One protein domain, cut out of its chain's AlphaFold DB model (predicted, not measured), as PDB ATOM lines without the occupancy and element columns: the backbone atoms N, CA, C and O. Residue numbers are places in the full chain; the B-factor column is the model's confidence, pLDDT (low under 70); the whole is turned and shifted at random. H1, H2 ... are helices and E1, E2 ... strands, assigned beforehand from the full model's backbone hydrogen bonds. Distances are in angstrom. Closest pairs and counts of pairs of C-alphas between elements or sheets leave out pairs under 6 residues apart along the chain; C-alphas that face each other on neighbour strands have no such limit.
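AT A GLANCE: This is residues 115 to 194 and 247 to 338 of the 410 residues of the protein "N-acetylmuramic acid 6-phosphate etherase" of bioreactor metagenome (UniProt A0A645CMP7). A twisted sheet of five parallel strands makes the middle, with H2, H3 and H5 over one face and H4 alone over the other: three layers, helices on both faces of a sheet. H5, the longest helix, runs slantwise between H2 and H3 and touches both, and short H1 sits by the start of H5. The 172 printed residues hold five named helices and five named strands in the order H1 H2 E1 H3 E2 E3 H4 E4 E5 H5; the sheet runs E2 E1 E3 E4 E5, and the class is mixed, helices and strands. The whole is compact, with a radius of gyration of the C-alphas of 15.5 A, and spans 46 by 36 by 26 A.

HOW THE PARTS SIT: Start at H1, residues 115 to 121, which only grazes the sheet with its residues 117 to 121. H2, residues 124 to 142, is on the sheet at a height of 9.3 A, over E3, residues 259 to 265, E4, residues 288 to 295, and E5, residues 303 to 306. It runs along the strands, at 27 degrees to E4 on the local plane, and is only just not over E1, residues 147 to 151, with 2 of its 19 C-alphas falling there. The closest C-alphas of H2 and E5 are those of Ala 126 and Ile 305, 4.9 A apart. Next look at H3, residues 155 to 169, on the same face as H2, at a height of 8.7 A over E1 and E2, residues 187 to 190; its closest C-alpha pair with E2 is Phe 159 and Val 189, 6.2 A. E1, H3 and E2 form a strand-helix-strand unit, two parallel neighbour strands with a helix between, and its crossover is right-handed. N 188 and O 147 of E2 and E1 are within hydrogen-bond range at 3.0 A, as are N 148 and O 259 of E1 and E3 at 2.9 A. Further on, H4, residues 269 to 282, is on the opposite face, at a height of 9.7 A over the sheet; it lies over E3 and touches no helix, and E3, H4 and E4 form a second such unit, its crossover also right-handed. N 262 and O 290 of the neighbour strands E3 and E4 are within hydrogen-bond range at 2.9 A, as are N 303 and O 291 of E5 and E4 at 3.0 A. Last comes the hub H5, residues 316 to 336, at a height of 7.4 A over E4 and only just over E3, with 3 of its 21 C-alphas falling there. It touches H2 at a steep tilt of 50 degrees, closest C-alphas Ile 134 and Thr 333, 5.0 A. It touches H3 at a shallow tilt of 32 degrees, closest C-alphas Asp 157 and Lys 323, 6.3 A. With residues 317 to 325 alone it touches H1, closest C-alphas Met 117 and Ala 321, 7.0 A. Every O i to N i+4 pair is within hydrogen-bond range in H1, H2, H4 and H5; in H3 it is 9 of 11.

IN THESE COORDINATES: Find C-alpha 115 at (174.042, 117.582, 107.289), where H1 begins. H2 is 26.6 A from first to last C-alpha, E1 13.0 A and H3 21.2 A. E3 is 19.9 A, H4 20.0 A, and E4, the longest strand, 22.9 A, from C-alpha 288 at (149.980, 99.856, 89.307). H5 is 29.8 A and ends at C-alpha 336, at (169.098, 103.485, 84.302).

THE WHOLE: The two C-alphas farthest apart are those of Thr 116 and Val 181, 46.7 A. Residues 195 to 246 are not printed, and C-alphas 194 and 247 are 8.8 A apart across the cut. The link from H3 to E2 is long, 17 residues. The mean pLDDT of the printed part is 92.1; residues 249 to 251, 253 to 254 and 267 are under 70.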
ATOM      1  N   GLU A 115     173.183 118.766 107.116       96.25
ATOM      2  CA  GLU A 115     174.042 117.582 107.289       96.25
ATOM      3  C   GLU A 115     173.286 116.420 107.941       96.25
ATOM      4  O   GLU A 115     173.364 115.276 107.482       96.25
ATOM      5  N   THR A 116     172.488 116.717 108.967       95.56
ATOM      6  CA  THR A 116     171.636 115.727 109.635       95.56
ATOM      7  C   THR A 116     170.610 115.138 108.667       95.56
ATOM      8  O   THR A 116     170.432 113.920 108.624       95.56
ATOM      9  N   MET A 117     169.960 115.975 107.850       95.50
ATOM     10  CA  MET A 117     169.057 115.514 106.794       95.50
ATOM     11  C   MET A 117     169.779 114.593 105.808       95.50
ATOM     12  O   MET A 117     169.275 113.511 105.506       95.50
ATOM     13  N   LEU A 118     170.952 114.998 105.311       96.19
ATOM     14  CA  LEU A 118     171.732 114.189 104.375       96.19
ATOM     15  C   LEU A 118     172.086 112.826 104.969       96.19
ATOM     16  O   LEU A 118     171.921 111.812 104.291       96.19
ATOM     17  N   ALA A 119     172.503 112.781 106.237       96.75
ATOM     18  CA  ALA A 119     172.806 111.532 106.926       96.75
ATOM     19  C   ALA A 119     171.588 110.595 106.992       96.75
ATOM     20  O   ALA A 119     171.727 109.392 106.770       96.75
ATOM     21  N   GLN A 120     170.386 111.130 107.235       95.62
ATOM     22  CA  GLN A 120     169.149 110.340 107.243       95.62
ATOM     23  C   GLN A 120     168.797 109.799 105.847       95.62
ATOM     24  O   GLN A 120     168.505 108.607 105.698       95.62
ATOM     25  N   LEU A 121     168.890 110.646 104.816       96.00
ATOM     26  CA  LEU A 121     168.616 110.266 103.423       96.00
ATOM     27  C   LEU A 121     169.664 109.296 102.846       96.00
ATOM     28  O   LEU A 121     169.367 108.573 101.897       96.00
ATOM     29  N   ALA A 122     170.865 109.253 103.426       96.62
ATOM     30  CA  ALA A 122     171.953 108.358 103.033       96.62
ATOM     31  C   ALA A 122     171.963 107.016 103.790       96.62
ATOM     32  O   ALA A 122     172.836 106.180 103.543       96.62
ATOM     33  N   THR A 123     171.013 106.777 104.704       97.44
ATOM     34  CA  THR A 123     170.908 105.478 105.390       97.44
ATOM     35  C   THR A 123     170.706 104.338 104.381       97.44
ATOM     36  O   THR A 123     170.021 104.525 103.370       97.44
ATOM     37  N   PRO A 124     171.242 103.127 104.631       97.69
ATOM     38  CA  PRO A 124     171.054 101.990 103.729       97.69
ATOM     39  C   PRO A 124     169.579 101.692 103.426       97.69
ATOM     40  O   PRO A 124     169.245 101.285 102.315       97.69
ATOM     41  N   GLU A 125     168.688 101.898 104.397       96.31
ATOM     42  CA  GLU A 125     167.241 101.740 104.244       96.31
ATOM     43  C   GLU A 125     166.661 102.767 103.263       96.31
ATOM     44  O   GLU A 125     165.961 102.378 102.328       96.31
ATOM     45  N   ALA A 126     166.990 104.052 103.436       96.50
ATOM     46  CA  ALA A 126     166.544 105.122 102.545       96.50
ATOM     47  C   ALA A 126     167.069 104.918 101.117       96.50
ATOM     48  O   ALA A 126     166.303 105.015 100.158       96.50
ATOM     49  N   VAL A 127     168.345 104.550 100.969       97.88
ATOM     50  CA  VAL A 127     168.956 104.263  99.663       97.88
ATOM     51  C   VAL A 127     168.269 103.079  98.977       97.88
ATOM     52  O   VAL A 127     167.986 103.152  97.782       97.88
ATOM     53  N   ARG A 128     167.937 102.005  99.711       98.12
ATOM     54  CA  ARG A 128     167.172 100.872  99.156       98.12
ATOM     55  C   ARG A 128     165.767 101.285  98.716       98.12
ATOM     56  O   ARG A 128     165.330 100.856  97.650       98.12
ATOM     57  N   ALA A 129     165.076 102.120  99.490       98.12
ATOM     58  CA  ALA A 129     163.750 102.618  99.127       98.12
ATOM     59  C   ALA A 129     163.790 103.510  97.872       98.12
ATOM     60  O   ALA A 129     162.976 103.331  96.964       98.12
ATOM     61  N   LEU A 130     164.770 104.416  97.783       98.31
ATOM     62  CA  LEU A 130     165.015 105.242  96.596       98.31
ATOM     63  C   LEU A 130     165.331 104.382  95.370       98.31
ATOM     64  O   LEU A 130     164.751 104.594  94.306       98.31
ATOM     65  N   ALA A 131     166.208 103.386  95.522       98.50
ATOM     66  CA  ALA A 131     166.535 102.451  94.454       98.50
ATOM     67  C   ALA A 131     165.281 101.715  93.965       98.50
ATOM     68  O   ALA A 131     165.024 101.717  92.765       98.50
ATOM     69  N   ALA A 132     164.456 101.179  94.872       98.62
ATOM     70  CA  ALA A 132     163.203 100.501  94.534       98.62
ATOM     71  C   ALA A 132     162.220 101.410  93.770       98.62
ATOM     72  O   ALA A 132     161.612 100.977  92.788       98.62
ATOM     73  N   ALA A 133     162.097 102.681  94.172       98.56
ATOM     74  CA  ALA A 133     161.276 103.665  93.467       98.56
ATOM     75  C   ALA A 133     161.805 103.952  92.048       98.56
ATOM     76  O   ALA A 133     161.019 104.029  91.099       98.56
ATOM     77  N   ILE A 134     163.129 104.048  91.890       98.62
ATOM     78  CA  ILE A 134     163.805 104.192  90.591       98.62
ATOM     79  C   ILE A 134     163.544 102.975  89.694       98.62
ATOM     80  O   ILE A 134     163.265 103.135  88.506       98.62
ATOM     81  N   GLU A 135     163.632 101.750  90.225       98.50
ATOM     82  CA  GLU A 135     163.375 100.535  89.433       98.50
ATOM     83  C   GLU A 135     161.934 100.505  88.933       98.50
ATOM     84  O   GLU A 135     161.695 100.305  87.743       98.50
ATOM     85  N   PHE A 136     160.988 100.787  89.830       98.50
ATOM     86  CA  PHE A 136     159.570 100.852  89.506       98.50
ATOM     87  C   PHE A 136     159.276 101.859  88.391       98.50
ATOM     88  O   PHE A 136     158.532 101.557  87.450       98.50
ATOM     89  N   GLU A 137     159.861 103.055  88.478       98.00
ATOM     90  CA  GLU A 137     159.676 104.073  87.452       98.00
ATOM     91  C   GLU A 137     160.304 103.652  86.116       98.00
ATOM     92  O   GLU A 137     159.667 103.753  85.064       98.00
ATOM     93  N   CYS A 138     161.519 103.107  86.155       97.44
ATOM     94  CA  CYS A 138     162.220 102.646  84.963       97.44
ATOM     95  C   CYS A 138     161.457 101.515  84.250       97.44
ATOM     96  O   CYS A 138     161.346 101.520  83.022       97.44
ATOM     97  N   ASP A 139     160.901 100.564  85.000       97.19
ATOM     98  CA  ASP A 139     160.125  99.449  84.451       97.19
ATOM     99  C   ASP A 139     158.775  99.902  83.894       97.19
ATOM    100  O   ASP A 139     158.322  99.385  82.866       97.19
ATOM    101  N   THR A 140     158.166 100.915  84.511       96.62
ATOM    102  CA  THR A 140     156.968 101.570  83.973       96.62
ATOM    103  C   THR A 140     157.258 102.160  82.591       96.62
ATOM    104  O   THR A 140     156.553 101.846  81.630       96.62
ATOM    105  N   TYR A 141     158.350 102.921  82.445       95.25
ATOM    106  CA  TYR A 141     158.740 103.511  81.159       95.25
ATOM    107  C   TYR A 141     159.129 102.470  80.107       95.25
ATOM    108  O   TYR A 141     158.723 102.592  78.951       95.25
ATOM    109  N   ARG A 142     159.839 101.396  80.480       95.00
ATOM    110  CA  ARG A 142     160.180 100.299  79.546       95.00
ATOM    111  C   ARG A 142     158.946  99.622  78.961       95.00
ATOM    112  O   ARG A 142     158.962  99.181  77.816       95.00
ATOM    113  N   ARG A 143     157.862  99.568  79.732       94.69
ATOM    114  CA  ARG A 143     156.564  99.040  79.298       94.69
ATOM    115  C   ARG A 143     155.687 100.087  78.607       94.69
ATOM    116  O   ARG A 143     154.499  99.841  78.411       94.69
ATOM    117  N   SER A 144     156.257 101.236  78.232       92.31
ATOM    118  CA  SER A 144     155.547 102.376  77.630       92.31
ATOM    119  C   SER A 144     154.414 102.931  78.508       92.31
ATOM    120  O   SER A 144     153.461 103.521  77.999       92.31
ATOM    121  N   GLY A 145     154.504 102.727  79.824       93.88
ATOM    122  CA  GLY A 145     153.584 103.283  80.806       93.88
ATOM    123  C   GLY A 145     153.958 104.707  81.199       93.88
ATOM    124  O   GLY A 145     155.120 105.108  81.129       93.88
ATOM    125  N   LYS A 146     152.962 105.474  81.634       94.12
ATOM    126  CA  LYS A 146     153.121 106.821  82.191       94.12
ATOM    127  C   LYS A 146     152.867 106.809  83.691       94.12
ATOM    128  O   LYS A 146     152.031 106.053  84.177       94.12
ATOM    129  N   ILE A 147     153.534 107.696  84.420       95.88
ATOM    130  CA  ILE A 147     153.317 107.887  85.852       95.88
ATOM    131  C   ILE A 147     152.536 109.170  86.098       95.88
ATOM    132  O   ILE A 147     152.812 110.224  85.517       95.88
ATOM    133  N   THR A 148     151.540 109.072  86.970       96.12
ATOM    134  CA  THR A 148     150.853 110.224  87.548       96.12
ATOM    135  C   THR A 148     151.103 110.235  89.048       96.12
ATOM    136  O   THR A 148     150.653 109.345  89.774       96.12
ATOM    137  N   TYR A 149     151.843 111.242  89.496       97.19
ATOM    138  CA  TYR A 149     152.114 111.494  90.898       97.19
ATOM    139  C   TYR A 149     150.994 112.327  91.512       97.19
ATOM    140  O   TYR A 149     150.538 113.300  90.916       97.19
ATOM    141  N   TRP A 150     150.571 111.959  92.711       96.50
ATOM    142  CA  TRP A 150     149.559 112.665  93.478       96.50
ATOM    143  C   TRP A 150     150.193 113.221  94.740       96.50
ATOM    144  O   TRP A 150     150.877 112.481  95.438       96.50
ATOM    145  N   ALA A 151     149.980 114.499  95.038       95.94
ATOM    146  CA  ALA A 151     150.525 115.127  96.238       95.94
ATOM    147  C   ALA A 151     149.569 116.174  96.817       95.94
ATOM    148  O   ALA A 151     148.783 116.790  96.092       95.94
ATOM    149  N   GLY A 152     149.652 116.348  98.137       93.00
ATOM    150  CA  GLY A 152     149.013 117.433  98.877       93.00
ATOM    151  C   GLY A 152     149.852 118.710  98.818       93.00
ATOM    152  O   GLY A 152     149.895 119.371  97.782       93.00
ATOM    153  N   ASP A 153     150.519 119.049  99.924       88.12
ATOM    154  CA  ASP A 153     151.256 120.318 100.055       88.12
ATOM    155  C   ASP A 153     152.564 120.357  99.256       88.12
ATOM    156  O   ASP A 153     152.929 121.404  98.737       88.12
ATOM    157  N   CYS A 154     153.227 119.218  99.051       92.25
ATOM    158  CA  CYS A 154     154.469 119.162  98.270       92.25
ATOM    159  C   CYS A 154     154.251 119.148  96.747       92.25
ATOM    160  O   CYS A 154     155.147 118.776  95.988       92.25
ATOM    161  N   LEU A 155     153.056 119.502  96.259       95.56
ATOM    162  CA  LEU A 155     152.756 119.445  94.827       95.56
ATOM    163  C   LEU A 155     153.696 120.340  94.004       95.56
ATOM    164  O   LEU A 155     154.089 119.939  92.911       95.56
ATOM    165  N   LEU A 156     154.096 121.503  94.532       95.25
ATOM    166  CA  LEU A 156     155.049 122.401  93.872       95.25
ATOM    167  C   LEU A 156     156.444 121.770  93.729       95.25
ATOM    168  O   LEU A 156     157.071 121.906  92.675       95.25
ATOM    169  N   ASP A 157     156.920 121.048  94.746       95.38
ATOM    170  CA  ASP A 157     158.219 120.365  94.702       95.38
ATOM    171  C   ASP A 157     158.237 119.302  93.596       95.38
ATOM    172  O   ASP A 157     159.155 119.247  92.770       95.38
ATOM    173  N   LEU A 158     157.173 118.494  93.527       95.75
ATOM    174  CA  LEU A 158     157.006 117.481  92.485       95.75
ATOM    175  C   LEU A 158     156.853 118.120  91.102       95.75
ATOM    176  O   LEU A 158     157.409 117.619  90.121       95.75
ATOM    177  N   PHE A 159     156.096 119.215  91.001       94.19
ATOM    178  CA  PHE A 159     155.920 119.957  89.753       94.19
ATOM    179  C   PHE A 159     157.271 120.463  89.228       94.19
ATOM    180  O   PHE A 159     157.579 120.310  88.044       94.19
ATOM    181  N   THR A 160     158.114 120.987  90.118       93.62
ATOM    182  CA  THR A 160     159.456 121.486  89.783       93.62
ATOM    183  C   THR A 160     160.363 120.364  89.272       93.62
ATOM    184  O   THR A 160     160.986 120.513  88.223       93.62
ATOM    185  N   ASP A 161     160.403 119.203  89.939       96.12
ATOM    186  CA  ASP A 161     161.207 118.072  89.450       96.12
ATOM    187  C   ASP A 161     160.688 117.523  88.114       96.12
ATOM    188  O   ASP A 161     161.473 117.306  87.192       96.12
ATOM    189  N   THR A 162     159.376 117.297  87.994       94.88
ATOM    190  CA  THR A 162     158.785 116.640  86.816       94.88
ATOM    191  C   THR A 162     158.863 117.485  85.549       94.88
ATOM    192  O   THR A 162     159.086 116.929  84.470       94.88
ATOM    193  N   THR A 163     158.744 118.808  85.658       92.56
ATOM    194  CA  THR A 163     158.885 119.717  84.509       92.56
ATOM    195  C   THR A 163     160.329 119.822  84.019       92.56
ATOM    196  O   THR A 163     160.556 119.826  82.808       92.56
ATOM    197  N   GLU A 164     161.312 119.778  84.925       90.50
ATOM    198  CA  GLU A 164     162.743 119.791  84.581       90.50
ATOM    199  C   GLU A 164     163.207 118.543  83.816       90.50
ATOM    200  O   GLU A 164     164.229 118.566  83.124       90.50
ATOM    201  N   ARG A 165     162.447 117.444  83.849       91.94
ATOM    202  CA  ARG A 165     162.804 116.225  83.102       91.94
ATOM    203  C   ARG A 165     162.747 116.422  81.588       91.94
ATOM    204  O   ARG A 165     163.491 115.762  80.863       91.94
ATOM    205  N   SER A 166     161.891 117.325  81.107       89.62
ATOM    206  CA  SER A 166     161.746 117.600  79.676       89.62
ATOM    207  C   SER A 166     163.000 118.243  79.069       89.62
ATOM    208  O   SER A 166     163.595 117.628  78.182       89.62
ATOM    209  N   PRO A 167     163.488 119.407  79.543       84.62
ATOM    210  CA  PRO A 167     164.718 119.992  79.007       84.62
ATOM    211  C   PRO A 167     165.972 119.171  79.348       84.62
ATOM    212  O   PRO A 167     166.921 119.179  78.563       84.62
ATOM    213  N   THR A 168     165.978 118.456  80.481       83.50
ATOM    214  CA  THR A 168     167.155 117.713  80.965       83.50
ATOM    215  C   THR A 168     167.376 116.394  80.224       83.50
ATOM    216  O   THR A 168     168.509 116.077  79.868       83.50
ATOM    217  N   PHE A 169     166.308 115.629  79.980       87.94
ATOM    218  CA  PHE A 169     166.388 114.273  79.426       87.94
ATOM    219  C   PHE A 169     165.621 114.107  78.107       87.94
ATOM    220  O   PHE A 169     165.451 112.981  77.639       87.94
ATOM    221  N   MET A 170     165.146 115.211  77.516       88.38
ATOM    222  CA  MET A 170     164.326 115.246  76.296       88.38
ATOM    223  C   MET A 170     163.007 114.471  76.399       88.38
ATOM    224  O   MET A 170     162.495 113.966  75.403       88.38
ATOM    225  N   LEU A 171     162.425 114.397  77.599       90.25
ATOM    226  CA  LEU A 171     161.091 113.821  77.757       90.25
ATOM    227  C   LEU A 171     160.010 114.763  77.202       90.25
ATOM    228  O   LEU A 171     160.186 115.988  77.236       90.25
ATOM    229  N   PRO A 172     158.859 114.225  76.757       90.62
ATOM    230  CA  PRO A 172     157.716 115.048  76.389       90.62
ATOM    231  C   PRO A 172     157.325 116.019  77.518       90.62
ATOM    232  O   PRO A 172     157.200 115.583  78.671       90.62
ATOM    233  N   PRO A 173     157.142 117.318  77.219       91.81
ATOM    234  CA  PRO A 173     156.741 118.299  78.216       91.81
ATOM    235  C   PRO A 173     155.305 118.054  78.680       91.81
ATOM    236  O   PRO A 173     154.558 117.251  78.113       91.81
ATOM    237  N   PHE A 174     154.901 118.777  79.722       92.56
ATOM    238  CA  PHE A 174     153.507 118.786  80.141       92.56
ATOM    239  C   PHE A 174     152.632 119.278  78.993       92.56
ATOM    240  O   PHE A 174     152.930 120.277  78.339       92.56
ATOM    241  N   ARG A 175     151.539 118.555  78.766       89.12
ATOM    242  CA  ARG A 175     150.598 118.834  77.692       89.12
ATOM    243  C   ARG A 175     149.361 119.519  78.258       89.12
ATOM    244  O   ARG A 175     148.823 119.076  79.272       89.12
ATOM    245  N   MET A 176     148.915 120.581  77.594       90.06
ATOM    246  CA  MET A 176     147.660 121.256  77.926       90.06
ATOM    247  C   MET A 176     146.461 120.339  77.637       90.06
ATOM    248  O   MET A 176     146.539 119.438  76.800       90.06
ATOM    249  N   SER A 177     145.352 120.545  78.346       87.38
ATOM    250  CA  SER A 177     144.171 119.669  78.300       87.38
ATOM    251  C   SER A 177     143.475 119.596  76.935       87.38
ATOM    252  O   SER A 177     142.884 118.571  76.607       87.38
ATOM    253  N   ASP A 178     143.569 120.651  76.137       86.62
ATOM    254  CA  ASP A 178     143.008 120.801  74.790       86.62
ATOM    255  C   ASP A 178     144.029 120.535  73.669       86.62
ATOM    256  O   ASP A 178     143.674 120.566  72.491       86.62
ATOM    257  N   ASP A 179     145.287 120.236  74.010       86.31
ATOM    258  CA  ASP A 179     146.271 119.759  73.043       86.31
ATOM    259  C   ASP A 179     146.082 118.250  72.814       86.31
ATOM    260  O   ASP A 179     146.327 117.402  73.683       86.31
ATOM    261  N   THR A 180     145.611 117.924  71.612       83.44
ATOM    262  CA  THR A 180     145.309 116.562  71.162       83.44
ATOM    263  C   THR A 180     146.421 115.939  70.320       83.44
ATOM    264  O   THR A 180     146.331 114.756  69.996       83.44
ATOM    265  N   VAL A 181     147.471 116.699  69.992       84.00
ATOM    266  CA  VAL A 181     148.504 116.309  69.022       84.00
ATOM    267  C   VAL A 181     149.811 115.946  69.719       84.00
ATOM    268  O   VAL A 181     150.409 114.917  69.404       84.00
ATOM    269  N   SER A 182     150.260 116.760  70.678       85.19
ATOM    270  CA  SER A 182     151.569 116.564  71.310       85.19
ATOM    271  C   SER A 182     151.619 115.271  72.129       85.19
ATOM    272  O   SER A 182     150.602 114.849  72.681       85.19
ATOM    273  N   PRO A 183     152.785 114.627  72.286       87.00
ATOM    274  CA  PRO A 183     152.920 113.478  73.178       87.00
ATOM    275  C   PRO A 183     152.611 113.843  74.640       87.00
ATOM    276  O   PRO A 183     152.849 114.961  75.091       87.00
ATOM    277  N   GLN A 184     152.077 112.882  75.396       88.81
ATOM    278  CA  GLN A 184     151.876 113.027  76.842       88.81
ATOM    279  C   GLN A 184     153.211 112.941  77.585       88.81
ATOM    280  O   GLN A 184     154.036 112.079  77.275       88.81
ATOM    281  N   SER A 185     153.376 113.761  78.624       92.38
ATOM    282  CA  SER A 185     154.522 113.661  79.527       92.38
ATOM    283  C   SER A 185     154.575 112.290  80.200       92.38
ATOM    284  O   SER A 185     153.550 111.731  80.610       92.38
ATOM    285  N   TRP A 186     155.780 111.740  80.331       93.94
ATOM    286  CA  TRP A 186     155.981 110.433  80.959       93.94
ATOM    287  C   TRP A 186     155.651 110.468  82.451       93.94
ATOM    288  O   TRP A 186     154.972 109.575  82.945       93.94
ATOM    289  N   ALA A 187     156.013 111.560  83.122       95.12
ATOM    290  CA  ALA A 187     155.592 111.895  84.476       95.12
ATOM    291  C   ALA A 187     154.661 113.114  84.460       95.12
ATOM    292  O   ALA A 187     154.848 114.036  83.665       95.12
ATOM    293  N   PHE A 188     153.664 113.131  85.338       95.25
ATOM    294  CA  PHE A 188     152.780 114.277  85.564       95.25
ATOM    295  C   PHE A 188     152.376 114.334  87.034       95.25
ATOM    296  O   PHE A 188     152.492 113.326  87.731       95.25
ATOM    297  N   VAL A 189     151.894 115.486  87.500       95.38
ATOM    298  CA  VAL A 189     151.534 115.699  88.907       95.38
ATOM    299  C   VAL A 189     150.092 116.172  89.041       95.38
ATOM    300  O   VAL A 189     149.604 116.926  88.196       95.38
ATOM    301  N   LYS A 190     149.400 115.722  90.089       96.25
ATOM    302  CA  LYS A 190     148.009 116.080  90.377       96.25
ATOM    303  C   LYS A 190     147.755 116.239  91.878       96.25
ATOM    304  O   LYS A 190     148.397 115.597  92.707       96.25
ATOM    305  N   ASN A 191     146.771 117.057  92.228       96.75
ATOM    306  CA  ASN A 191     146.216 117.161  93.567       96.75
ATOM    307  C   ASN A 191     144.993 116.235  93.680       96.75
ATOM    308  O   ASN A 191     144.086 116.335  92.854       96.75
ATOM    309  N   PRO A 192     144.923 115.340  94.678       95.88
ATOM    310  CA  PRO A 192     143.811 114.395  94.781       95.88
ATOM    311  C   PRO A 192     142.535 115.000  95.393       95.88
ATOM    312  O   PRO A 192     141.468 114.393  95.293       95.88
ATOM    313  N   LEU A 193     142.615 116.171  96.032       96.81
ATOM    314  CA  LEU A 193     141.507 116.769  96.787       96.81
ATOM    315  C   LEU A 193     140.911 118.006  96.111       96.81
ATOM    316  O   LEU A 193     139.719 118.259  96.260       96.81
ATOM    317  N   LEU A 194     141.722 118.759  95.373       97.31
ATOM    318  CA  LEU A 194     141.353 120.048  94.790       97.31
ATOM    319  C   LEU A 194     141.112 119.929  93.284       97.31
ATOM    320  O   LEU A 194     141.789 119.150  92.616       97.31
ATOM    321  N   GLU A 247     140.584 116.138  88.502       92.25
ATOM    322  CA  GLU A 247     139.908 115.737  87.276       92.25
ATOM    323  C   GLU A 247     140.607 114.518  86.666       92.25
ATOM    324  O   GLU A 247     141.831 114.394  86.724       92.25
ATOM    325  N   THR A 248     139.856 113.635  86.015       78.88
ATOM    326  CA  THR A 248     140.411 112.442  85.362       78.88
ATOM    327  C   THR A 248     140.599 112.706  83.867       78.88
ATOM    328  O   THR A 248     139.662 112.496  83.095       78.88
ATOM    329  N   PRO A 249     141.772 113.180  83.401       68.62
ATOM    330  CA  PRO A 249     141.990 113.330  81.973       68.62
ATOM    331  C   PRO A 249     142.037 111.941  81.332       68.62
ATOM    332  O   PRO A 249     142.909 111.134  81.660       68.62
ATOM    333  N   ALA A 250     141.152 111.697  80.361       67.25
ATOM    334  CA  ALA A 250     141.057 110.431  79.621       67.25
ATOM    335  C   ALA A 250     142.407 109.953  79.040       67.25
ATOM    336  O   ALA A 250     142.607 108.771  78.792       67.25
ATOM    337  N   LEU A 251     143.351 110.876  78.842       65.81
ATOM    338  CA  LEU A 251     144.637 110.674  78.171       65.81
ATOM    339  C   LEU A 251     145.774 110.215  79.111       65.81
ATOM    340  O   LEU A 251     146.890 109.960  78.641       65.81
ATOM    341  N   ARG A 252     145.506 110.118  80.424       74.94
ATOM    342  CA  ARG A 252     146.448 109.609  81.444       74.94
ATOM    343  C   ARG A 252     145.940 108.384  82.209       74.94
ATOM    344  O   ARG A 252     146.554 107.985  83.192       74.94
ATOM    345  N   THR A 253     144.818 107.815  81.785       68.88
ATOM    346  CA  THR A 253     144.194 106.659  82.432       68.88
ATOM    347  C   THR A 253     144.037 105.508  81.457       68.88
ATOM    348  O   THR A 253     143.707 105.731  80.295       68.88
ATOM    349  N   GLY A 254     144.192 104.279  81.950       69.31
ATOM    350  CA  GLY A 254     143.844 103.071  81.201       69.31
ATOM    351  C   GLY A 254     144.924 102.532  80.260       69.31
ATOM    352  O   GLY A 254     144.659 101.555  79.562       69.31
ATOM    353  N   GLY A 255     146.135 103.100  80.240       84.25
ATOM    354  CA  GLY A 255     147.273 102.440  79.601       84.25
ATOM    355  C   GLY A 255     147.659 101.156  80.356       84.25
ATOM    356  O   GLY A 255     147.651 101.143  81.589       84.25
ATOM    357  N   PRO A 256     148.048 100.072  79.658       86.31
ATOM    358  CA  PRO A 256     148.283  98.750  80.264       86.31
ATOM    359  C   PRO A 256     149.476  98.703  81.237       86.31
ATOM    360  O   PRO A 256     149.689  97.701  81.923       86.31
ATOM    361  N   ALA A 257     150.275  99.767  81.279       93.81
ATOM    362  CA  ALA A 257     151.399  99.940  82.186       93.81
ATOM    363  C   ALA A 257     151.368 101.291  82.920       93.81
ATOM    364  O   ALA A 257     152.335 101.615  83.600       93.81
ATOM    365  N   ASP A 258     150.294 102.081  82.795       94.06
ATOM    366  CA  ASP A 258     150.204 103.368  83.487       94.06
ATOM    367  C   ASP A 258     150.147 103.160  85.007       94.06
ATOM    368  O   ASP A 258     149.490 102.239  85.504       94.06
ATOM    369  N   ALA A 259     150.820 104.032  85.753       96.06
ATOM    370  CA  ALA A 259     150.945 103.938  87.198       96.06
ATOM    371  C   ALA A 259     150.502 105.216  87.917       96.06
ATOM    372  O   ALA A 259     150.748 106.337  87.469       96.06
ATOM    373  N   GLY A 260     149.885 105.032  89.082       96.12
ATOM    374  CA  GLY A 260     149.619 106.088  90.051       96.12
ATOM    375  C   GLY A 260     150.575 105.983  91.233       96.12
ATOM    376  O   GLY A 260     150.769 104.892  91.772       96.12
ATOM    377  N   VAL A 261     151.140 107.106  91.669       97.75
ATOM    378  CA  VAL A 261     151.967 107.156  92.881       97.75
ATOM    379  C   VAL A 261     151.468 108.269  93.787       97.75
ATOM    380  O   VAL A 261     151.472 109.425  93.380       97.75
ATOM    381  N   LEU A 262     151.054 107.942  95.006       97.56
ATOM    382  CA  LEU A 262     150.770 108.943  96.031       97.56
ATOM    383  C   LEU A 262     152.062 109.302  96.763       97.56
ATOM    384  O   LEU A 262     152.727 108.417  97.295       97.56
ATOM    385  N   PHE A 263     152.390 110.588  96.803       97.38
ATOM    386  CA  PHE A 263     153.470 111.149  97.599       97.38
ATOM    387  C   PHE A 263     152.913 111.870  98.825       97.38
ATOM    388  O   PHE A 263     151.995 112.685  98.703       97.38
ATOM    389  N   THR A 264     153.489 111.586  99.990       94.81
ATOM    390  CA  THR A 264     153.125 112.214 101.271       94.81
ATOM    391  C   THR A 264     154.379 112.533 102.077       94.81
ATOM    392  O   THR A 264     155.378 111.812 101.978       94.81
ATOM    393  N   VAL A 265     154.319 113.609 102.860       91.31
ATOM    394  CA  VAL A 265     155.416 114.068 103.719       91.31
ATOM    395  C   VAL A 265     154.843 114.366 105.099       91.31
ATOM    396  O   VAL A 265     153.965 115.210 105.181       91.31
ATOM    397  N   SER A 266     155.284 113.661 106.150       75.94
ATOM    398  CA  SER A 266     154.890 113.877 107.566       75.94
ATOM    399  C   SER A 266     153.507 114.532 107.772       75.94
ATOM    400  O   SER A 266     153.387 115.585 108.392       75.94
ATOM    401  N   ASP A 267     152.458 113.940 107.192       66.75
ATOM    402  CA  ASP A 267     151.169 114.619 106.986       66.75
ATOM    403  C   ASP A 267     150.204 114.456 108.178       66.75
ATOM    404  O   ASP A 267     149.121 115.039 108.187       66.75
ATOM    405  N   GLY A 268     150.571 113.679 109.200       73.88
ATOM    406  CA  GLY A 268     149.645 113.237 110.244       73.88
ATOM    407  C   GLY A 268     148.634 112.200 109.728       73.88
ATOM    408  O   GLY A 268     148.329 112.116 108.535       73.88
ATOM    409  N   GLU A 269     148.106 111.378 110.636       81.12
ATOM    410  CA  GLU A 269     147.312 110.193 110.278       81.12
ATOM    411  C   GLU A 269     146.010 110.535 109.527       81.12
ATOM    412  O   GLU A 269     145.692 109.922 108.504       81.12
ATOM    413  N   GLU A 270     145.277 111.563 109.974       85.56
ATOM    414  CA  GLU A 270     144.000 111.979 109.371       85.56
ATOM    415  C   GLU A 270     144.173 112.456 107.922       85.56
ATOM    416  O   GLU A 270     143.425 112.075 107.010       85.56
ATOM    417  N   ARG A 271     145.197 113.276 107.686       87.25
ATOM    418  CA  ARG A 271     145.468 113.826 106.364       87.25
ATOM    419  C   ARG A 271     145.974 112.757 105.410       87.25
ATOM    420  O   ARG A 271     145.510 112.705 104.269       87.25
ATOM    421  N   TYR A 272     146.878 111.892 105.873       89.31
ATOM    422  CA  TYR A 272     147.339 110.745 105.098       89.31
ATOM    423  C   TYR A 272     146.158 109.865 104.674       89.31
ATOM    424  O   TYR A 272     146.029 109.537 103.494       89.31
ATOM    425  N   SER A 273     145.253 109.549 105.606       91.38
ATOM    426  CA  SER A 273     144.045 108.764 105.330       91.38
ATOM    427  C   SER A 273     143.173 109.423 104.256       91.38
ATOM    428  O   SER A 273     142.787 108.781 103.274       91.38
ATOM    429  N   THR A 274     142.948 110.735 104.370       94.88
ATOM    430  CA  THR A 274     142.157 111.516 103.405       94.88
ATOM    431  C   THR A 274     142.783 111.508 102.006       94.88
ATOM    432  O   THR A 274     142.097 111.245 101.011       94.88
ATOM    433  N   LEU A 275     144.094 111.752 101.910       95.06
ATOM    434  CA  LEU A 275     144.834 111.717 100.645       95.06
ATOM    435  C   LEU A 275     144.842 110.310 100.038       95.06
ATOM    436  O   LEU A 275     144.614 110.162  98.836       95.06
ATOM    437  N   SER A 276     145.053 109.278 100.860       95.06
ATOM    438  CA  SER A 276     145.064 107.878 100.429       95.06
ATOM    439  C   SER A 276     143.711 107.449  99.870       95.06
ATOM    440  O   SER A 276     143.660 106.897  98.772       95.06
ATOM    441  N   ALA A 277     142.610 107.767 100.554       96.00
ATOM    442  CA  ALA A 277     141.265 107.438 100.084       96.00
ATOM    443  C   ALA A 277     140.934 108.123  98.745       96.00
ATOM    444  O   ALA A 277     140.357 107.510  97.841       96.00
ATOM    445  N   ALA A 278     141.320 109.393  98.587       96.50
ATOM    446  CA  ALA A 278     141.135 110.112  97.331       96.50
ATOM    447  C   ALA A 278     142.001 109.530  96.199       96.50
ATOM    448  O   ALA A 278     141.505 109.338  95.084       96.50
ATOM    449  N   PHE A 279     143.259 109.192  96.487       95.69
ATOM    450  CA  PHE A 279     144.161 108.530  95.547       95.69
ATOM    451  C   PHE A 279     143.625 107.170  95.088       95.69
ATOM    452  O   PHE A 279     143.604 106.908  93.887       95.69
ATOM    453  N   ASP A 280     143.139 106.329  96.005       95.56
ATOM    454  CA  ASP A 280     142.617 105.001  95.665       95.56
ATOM    455  C   ASP A 280     141.445 105.076  94.682       95.56
ATOM    456  O   ASP A 280     141.357 104.251  93.768       95.56
ATOM    457  N   ARG A 281     140.585 106.093  94.829       94.50
ATOM    458  CA  ARG A 281     139.483 106.371  93.902       94.50
ATOM    459  C   ARG A 281     139.985 106.874  92.546       94.50
ATOM    460  O   ARG A 281     139.538 106.389  91.512       94.50
ATOM    461  N   LEU A 282     140.884 107.859  92.538       93.56
ATOM    462  CA  LEU A 282     141.310 108.553  91.314       93.56
ATOM    463  C   LEU A 282     142.282 107.728  90.463       93.56
ATOM    464  O   LEU A 282     142.248 107.802  89.236       93.56
ATOM    465  N   ALA A 283     143.119 106.909  91.097       93.00
ATOM    466  CA  ALA A 283     144.074 106.030  90.432       93.00
ATOM    467  C   ALA A 283     143.529 104.606  90.209       93.00
ATOM    468  O   ALA A 283     144.301 103.706  89.885       93.00
ATOM    469  N   ALA A 284     142.219 104.377  90.368       91.69
ATOM    470  CA  ALA A 284     141.606 103.047  90.279       91.69
ATOM    471  C   ALA A 284     141.848 102.333  88.934       91.69
ATOM    472  O   ALA A 284     141.875 101.107  88.884       91.69
ATOM    473  N   THR A 285     142.039 103.094  87.852       89.25
ATOM    474  CA  THR A 285     142.301 102.578  86.497       89.25
ATOM    475  C   THR A 285     143.788 102.398  86.183       89.25
ATOM    476  O   THR A 285     144.124 101.937  85.092       89.25
ATOM    477  N   ALA A 286     144.689 102.768  87.098       92.12
ATOM    478  CA  ALA A 286     146.121 102.566  86.918       92.12
ATOM    479  C   ALA A 286     146.473 101.077  87.062       92.12
ATOM    480  O   ALA A 286     146.021 100.406  87.993       92.12
ATOM    481  N   ALA A 287     147.331 100.574  86.176       93.94
ATOM    482  CA  ALA A 287     147.813  99.196  86.210       93.94
ATOM    483  C   ALA A 287     148.630  98.904  87.480       93.94
ATOM    484  O   ALA A 287     148.637  97.778  87.978       93.94
ATOM    485  N   ALA A 288     149.302  99.922  88.022       95.62
ATOM    486  CA  ALA A 288     149.980  99.856  89.307       95.62
ATOM    487  C   ALA A 288     149.680 101.096  90.155       95.62
ATOM    488  O   ALA A 288     149.603 102.216  89.652       95.62
ATOM    489  N   ARG A 289     149.554 100.891  91.467       96.69
ATOM    490  CA  ARG A 289     149.433 101.951  92.470       96.69
ATOM    491  C   ARG A 289     150.529 101.767  93.510       96.69
ATOM    492  O   ARG A 289     150.749 100.636  93.953       96.69
ATOM    493  N   ARG A 290     151.230 102.844  93.852       98.00
ATOM    494  CA  ARG A 290     152.268 102.863  94.892       98.00
ATOM    495  C   ARG A 290     152.110 104.078  95.795       98.00
ATOM    496  O   ARG A 290     151.545 105.093  95.389       98.00
ATOM    497  N   ARG A 291     152.640 103.982  97.006       97.50
ATOM    498  CA  ARG A 291     152.738 105.055  97.991       97.50
ATOM    499  C   ARG A 291     154.208 105.296  98.301       97.50
ATOM    500  O   ARG A 291     154.913 104.374  98.703       97.50
ATOM    501  N   LEU A 292     154.656 106.529  98.098       97.56
ATOM    502  CA  LEU A 292     155.967 107.005  98.510       97.56
ATOM    503  C   LEU A 292     155.775 107.964  99.681       97.56
ATOM    504  O   LEU A 292     155.067 108.965  99.559       97.56
ATOM    505  N   HIS A 293     156.389 107.647 100.814       95.31
ATOM    506  CA  HIS A 293     156.271 108.434 102.033       95.31
ATOM    507  C   HIS A 293     157.647 108.841 102.547       95.31
ATOM    508  O   HIS A 293     158.553 108.008 102.643       95.31
ATOM    509  N   VAL A 294     157.782 110.121 102.887       94.06
ATOM    510  CA  VAL A 294     158.965 110.681 103.544       94.06
ATOM    511  C   VAL A 294     158.526 111.218 104.903       94.06
ATOM    512  O   VAL A 294     157.739 112.157 104.968       94.06
ATOM    513  N   GLY A 295     159.003 110.628 105.994       91.56
ATOM    514  CA  GLY A 295     158.534 111.016 107.325       91.56
ATOM    515  C   GLY A 295     159.128 110.194 108.458       91.56
ATOM    516  O   GLY A 295     159.964 109.313 108.239       91.56
ATOM    517  N   SER A 296     158.730 110.506 109.689       88.38
ATOM    518  CA  SER A 296     159.242 109.841 110.893       88.38
ATOM    519  C   SER A 296     158.634 108.457 111.115       88.38
ATOM    520  O   SER A 296     159.275 107.583 111.703       88.38
ATOM    521  N   ASP A 297     157.414 108.256 110.631       87.00
ATOM    522  CA  ASP A 297     156.599 107.056 110.755       87.00
ATOM    523  C   ASP A 297     156.316 106.442 109.380       87.00
ATOM    524  O   ASP A 297     156.367 107.113 108.353       87.00
ATOM    525  N   ASN A 298     156.053 105.133 109.351       86.81
ATOM    526  CA  ASN A 298     155.698 104.439 108.119       86.81
ATOM    527  C   ASN A 298     154.210 104.060 108.144       86.81
ATOM    528  O   ASN A 298     153.862 103.058 108.777       86.81
ATOM    529  N   PRO A 299     153.341 104.770 107.406       84.69
ATOM    530  CA  PRO A 299     151.907 104.492 107.363       84.69
ATOM    531  C   PRO A 299     151.550 103.322 106.417       84.69
ATOM    532  O   PRO A 299     150.466 103.280 105.834       84.69
ATOM    533  N   GLY A 300     152.480 102.381 106.214       86.00
ATOM    534  CA  GLY A 300     152.351 101.275 105.261       86.00
ATOM    535  C   GLY A 300     152.672 101.665 103.814       86.00
ATOM    536  O   GLY A 300     152.029 101.170 102.889       86.00
ATOM    537  N   ALA A 301     153.630 102.570 103.605       93.50
ATOM    538  CA  ALA A 301     154.058 102.995 102.277       93.50
ATOM    539  C   ALA A 301     154.900 101.921 101.564       93.50
ATOM    540  O   ALA A 301     155.716 101.241 102.189       93.50
ATOM    541  N   ASP A 302     154.747 101.812 100.240       97.50
ATOM    542  CA  ASP A 302     155.550 100.912  99.402       97.50
ATOM    543  C   ASP A 302     157.024 101.348  99.354       97.50
ATOM    544  O   ASP A 302     157.933 100.518  99.359       97.50
ATOM    545  N   PHE A 303     157.256 102.662  99.319       97.44
ATOM    546  CA  PHE A 303     158.577 103.275  99.377       97.44
ATOM    547  C   PHE A 303     158.619 104.223 100.574       97.44
ATOM    548  O   PHE A 303     158.028 105.303 100.537       97.44
ATOM    549  N   PHE A 304     159.299 103.816 101.642       96.25
ATOM    550  CA  PHE A 304     159.411 104.609 102.862       96.25
ATOM    551  C   PHE A 304     160.832 105.134 103.049       96.25
ATOM    552  O   PHE A 304     161.789 104.360 103.115       96.25
ATOM    553  N   ILE A 305     160.955 106.453 103.162       95.88
ATOM    554  CA  ILE A 305     162.214 107.147 103.415       95.88
ATOM    555  C   ILE A 305     162.078 107.842 104.762       95.88
ATOM    556  O   ILE A 305     161.341 108.817 104.906       95.88
ATOM    557  N   ARG A 306     162.785 107.321 105.766       92.00
ATOM    558  CA  ARG A 306     162.723 107.894 107.106       92.00
ATOM    559  C   ARG A 306     163.368 109.278 107.122       92.00
ATOM    560  O   ARG A 306     164.523 109.425 106.728       92.00
ATOM    561  N   PHE A 307     162.619 110.253 107.614       88.75
ATOM    562  CA  PHE A 307     163.019 111.648 107.715       88.75
ATOM    563  C   PHE A 307     162.397 112.281 108.962       88.75
ATOM    564  O   PHE A 307     161.187 112.219 109.160       88.75
ATOM    565  N   ALA A 308     163.220 112.894 109.802       86.88
ATOM    566  CA  ALA A 308     162.793 113.605 110.995       86.88
ATOM    567  C   ALA A 308     163.646 114.861 111.175       86.88
ATOM    568  O   ALA A 308     164.846 114.774 111.447       86.88
ATOM    569  N   LEU A 309     163.010 116.021 111.044       82.12
ATOM    570  CA  LEU A 309     163.563 117.318 111.406       82.12
ATOM    571  C   LEU A 309     162.471 118.193 112.029       82.12
ATOM    572  O   LEU A 309     161.287 117.907 111.832       82.12
ATOM    573  N   PRO A 310     162.852 119.228 112.799       78.56
ATOM    574  CA  PRO A 310     161.893 120.162 113.365       78.56
ATOM    575  C   PRO A 310     161.049 120.788 112.254       78.56
ATOM    576  O   PRO A 310     161.581 121.214 111.229       78.56
ATOM    577  N   GLU A 311     159.736 120.843 112.458       81.44
ATOM    578  CA  GLU A 311     158.853 121.565 111.551       81.44
ATOM    579  C   GLU A 311     159.045 123.059 111.793       81.44
ATOM    580  O   GLU A 311     158.798 123.548 112.890       81.44
ATOM    581  N   THR A 312     159.540 123.766 110.787       87.00
ATOM    582  CA  THR A 312     159.777 125.210 110.823       87.00
ATOM    583  C   THR A 312     158.694 125.942 110.014       87.00
ATOM    584  O   THR A 312     158.015 125.298 109.208       87.00
ATOM    585  N   PRO A 313     158.483 127.262 110.191       87.38
ATOM    586  CA  PRO A 313     157.362 127.980 109.566       87.38
ATOM    587  C   PRO A 313     157.263 127.844 108.037       87.38
ATOM    588  O   PRO A 313     156.165 127.707 107.504       87.38
ATOM    589  N   LEU A 314     158.398 127.862 107.334       90.06
ATOM    590  CA  LEU A 314     158.501 127.689 105.880       90.06
ATOM    591  C   LEU A 314     158.857 126.252 105.480       90.06
ATOM    592  O   LEU A 314     158.971 125.956 104.291       90.06
ATOM    593  N   LYS A 315     159.060 125.359 106.456       90.94
ATOM    594  CA  LYS A 315     159.389 123.941 106.259       90.94
ATOM    595  C   LYS A 315     160.582 123.717 105.320       90.94
ATOM    596  O   LYS A 315     160.602 122.723 104.588       90.94
ATOM    597  N   LEU A 316     161.587 124.603 105.323       93.88
ATOM    598  CA  LEU A 316     162.701 124.561 104.365       93.88
ATOM    599  C   LEU A 316     163.364 123.188 104.295       93.88
ATOM    600  O   LEU A 316     163.592 122.664 103.207       93.88
ATOM    601  N   MET A 317     163.660 122.595 105.453       93.75
ATOM    602  CA  MET A 317     164.320 121.293 105.514       93.75
ATOM    603  C   MET A 317     163.469 120.180 104.903       93.75
ATOM    604  O   MET A 317     163.996 119.316 104.207       93.75
ATOM    605  N   THR A 318     162.153 120.226 105.097       93.25
ATOM    606  CA  THR A 318     161.221 119.289 104.465       93.25
ATOM    607  C   THR A 318     161.239 119.456 102.947       93.25
ATOM    608  O   THR A 318     161.417 118.472 102.234       93.25
ATOM    609  N   HIS A 319     161.140 120.685 102.437       94.81
ATOM    610  CA  HIS A 319     161.192 120.947 100.994       94.81
ATOM    611  C   HIS A 319     162.541 120.549 100.372       94.81
ATOM    612  O   HIS A 319     162.576 119.964  99.288       94.81
ATOM    613  N   LEU A 320     163.658 120.771 101.071       96.38
ATOM    614  CA  LEU A 320     164.975 120.294 100.637       96.38
ATOM    615  C   LEU A 320     165.055 118.760 100.623       96.38
ATOM    616  O   LEU A 320     165.579 118.194  99.663       96.38
ATOM    617  N   ALA A 321     164.502 118.072 101.626       95.94
ATOM    618  CA  ALA A 321     164.461 116.610 101.653       95.94
ATOM    619  C   ALA A 321     163.646 116.057 100.478       95.94
ATOM    620  O   ALA A 321     164.119 115.188  99.743       95.94
ATOM    621  N   VAL A 322     162.452 116.613 100.257       96.06
ATOM    622  CA  VAL A 322     161.570 116.282  99.130       96.06
ATOM    623  C   VAL A 322     162.316 116.495  97.813       96.06
ATOM    624  O   VAL A 322     162.397 115.576  96.995       96.06
ATOM    625  N   LYS A 323     162.944 117.661  97.626       97.25
ATOM    626  CA  LYS A 323     163.761 117.971  96.447       97.25
ATOM    627  C   LYS A 323     164.848 116.926  96.215       97.25
ATOM    628  O   LYS A 323     164.983 116.435  95.095       97.25
ATOM    629  N   LEU A 324     165.622 116.573  97.241       97.31
ATOM    630  CA  LEU A 324     166.701 115.593  97.121       97.31
ATOM    631  C   LEU A 324     166.169 114.200  96.768       97.31
ATOM    632  O   LEU A 324     166.738 113.545  95.892       97.31
ATOM    633  N   VAL A 325     165.069 113.762  97.384       97.56
ATOM    634  CA  VAL A 325     164.395 112.496  97.052       97.56
ATOM    635  C   VAL A 325     163.976 112.482  95.581       97.56
ATOM    636  O   VAL A 325     164.342 111.564  94.845       97.56
ATOM    637  N   TRP A 326     163.286 113.524  95.116       97.81
ATOM    638  CA  TRP A 326     162.805 113.599  93.735       97.81
ATOM    639  C   TRP A 326     163.924 113.740  92.713       97.81
ATOM    640  O   TRP A 326     163.885 113.072  91.683       97.81
ATOM    641  N   ASN A 327     164.949 114.542  93.002       97.06
ATOM    642  CA  ASN A 327     166.109 114.683  92.126       97.06
ATOM    643  C   ASN A 327     166.872 113.359  91.990       97.06
ATOM    644  O   ASN A 327     167.333 113.057  90.889       97.06
ATOM    645  N   ASN A 328     166.977 112.562  93.062       97.06
ATOM    646  CA  ASN A 328     167.568 111.223  93.005       97.06
ATOM    647  C   ASN A 328     166.707 110.253  92.196       97.06
ATOM    648  O   ASN A 328     167.245 109.562  91.334       97.06
ATOM    649  N   ILE A 329     165.389 110.231  92.417       98.00
ATOM    650  CA  ILE A 329     164.478 109.354  91.670       98.00
ATOM    651  C   ILE A 329     164.524 109.693  90.179       98.00
ATOM    652  O   ILE A 329     164.877 108.847  89.364       98.00
ATOM    653  N   SER A 330     164.261 110.949  89.814       96.88
ATOM    654  CA  SER A 330     164.202 111.358  88.410       96.88
ATOM    655  C   SER A 330     165.531 111.169  87.687       96.88
ATOM    656  O   SER A 330     165.558 110.681  86.557       96.88
ATOM    657  N   THR A 331     166.646 111.512  88.337       95.88
ATOM    658  CA  THR A 331     167.980 111.338  87.751       95.88
ATOM    659  C   THR A 331     168.358 109.866  87.663       95.88
ATOM    660  O   THR A 331     168.772 109.414  86.600       95.88
ATOM    661  N   GLY A 332     168.189 109.105  88.745       96.75
ATOM    662  CA  GLY A 332     168.528 107.686  88.802       96.75
ATOM    663  C   GLY A 332     167.734 106.860  87.793       96.75
ATOM    664  O   GLY A 332     168.312 106.020  87.100       96.75
ATOM    665  N   THR A 333     166.445 107.158  87.623       97.38
ATOM    666  CA  THR A 333     165.616 106.569  86.566       97.38
ATOM    667  C   THR A 333     166.221 106.829  85.195       97.38
ATOM    668  O   THR A 333     166.396 105.895  84.418       97.38
ATOM    669  N   MET A 334     166.585 108.074  84.889       94.88
ATOM    670  CA  MET A 334     167.096 108.443  83.567       94.88
ATOM    671  C   MET A 334     168.499 107.891  83.306       94.88
ATOM    672  O   MET A 334     168.782 107.468  82.186       94.88
ATOM    673  N   VAL A 335     169.340 107.780  84.339       94.62
ATOM    674  CA  VAL A 335     170.614 107.046  84.280       94.62
ATOM    675  C   VAL A 335     170.362 105.580  83.914       94.62
ATOM    676  O   VAL A 335     170.937 105.084  82.947       94.62
ATOM    677  N   ARG A 336     169.448 104.889  84.612       95.00
ATOM    678  CA  ARG A 336     169.098 103.485  84.302       95.00
ATOM    679  C   ARG A 336     168.407 103.305  82.954       95.00
ATOM    680  O   ARG A 336     168.486 102.223  82.368       95.00
ATOM    681  N   PHE A 337     167.732 104.341  82.471       91.25
ATOM    682  CA  PHE A 337     167.102 104.379  81.156       91.25
ATOM    683  C   PHE A 337     168.094 104.729  80.030       91.25
ATOM    684  O   PHE A 337     167.702 104.825  78.870       91.25
ATOM    685  N   GLY A 338     169.380 104.916  80.354       89.00
ATOM    686  CA  GLY A 338     170.450 105.161  79.389       89.00
ATOM    687  C   GLY A 338     170.595 106.617  78.948       89.00
ATOM    688  O   GLY A 338     171.368 106.886  78.040       89.00
TER     689      GLY A 338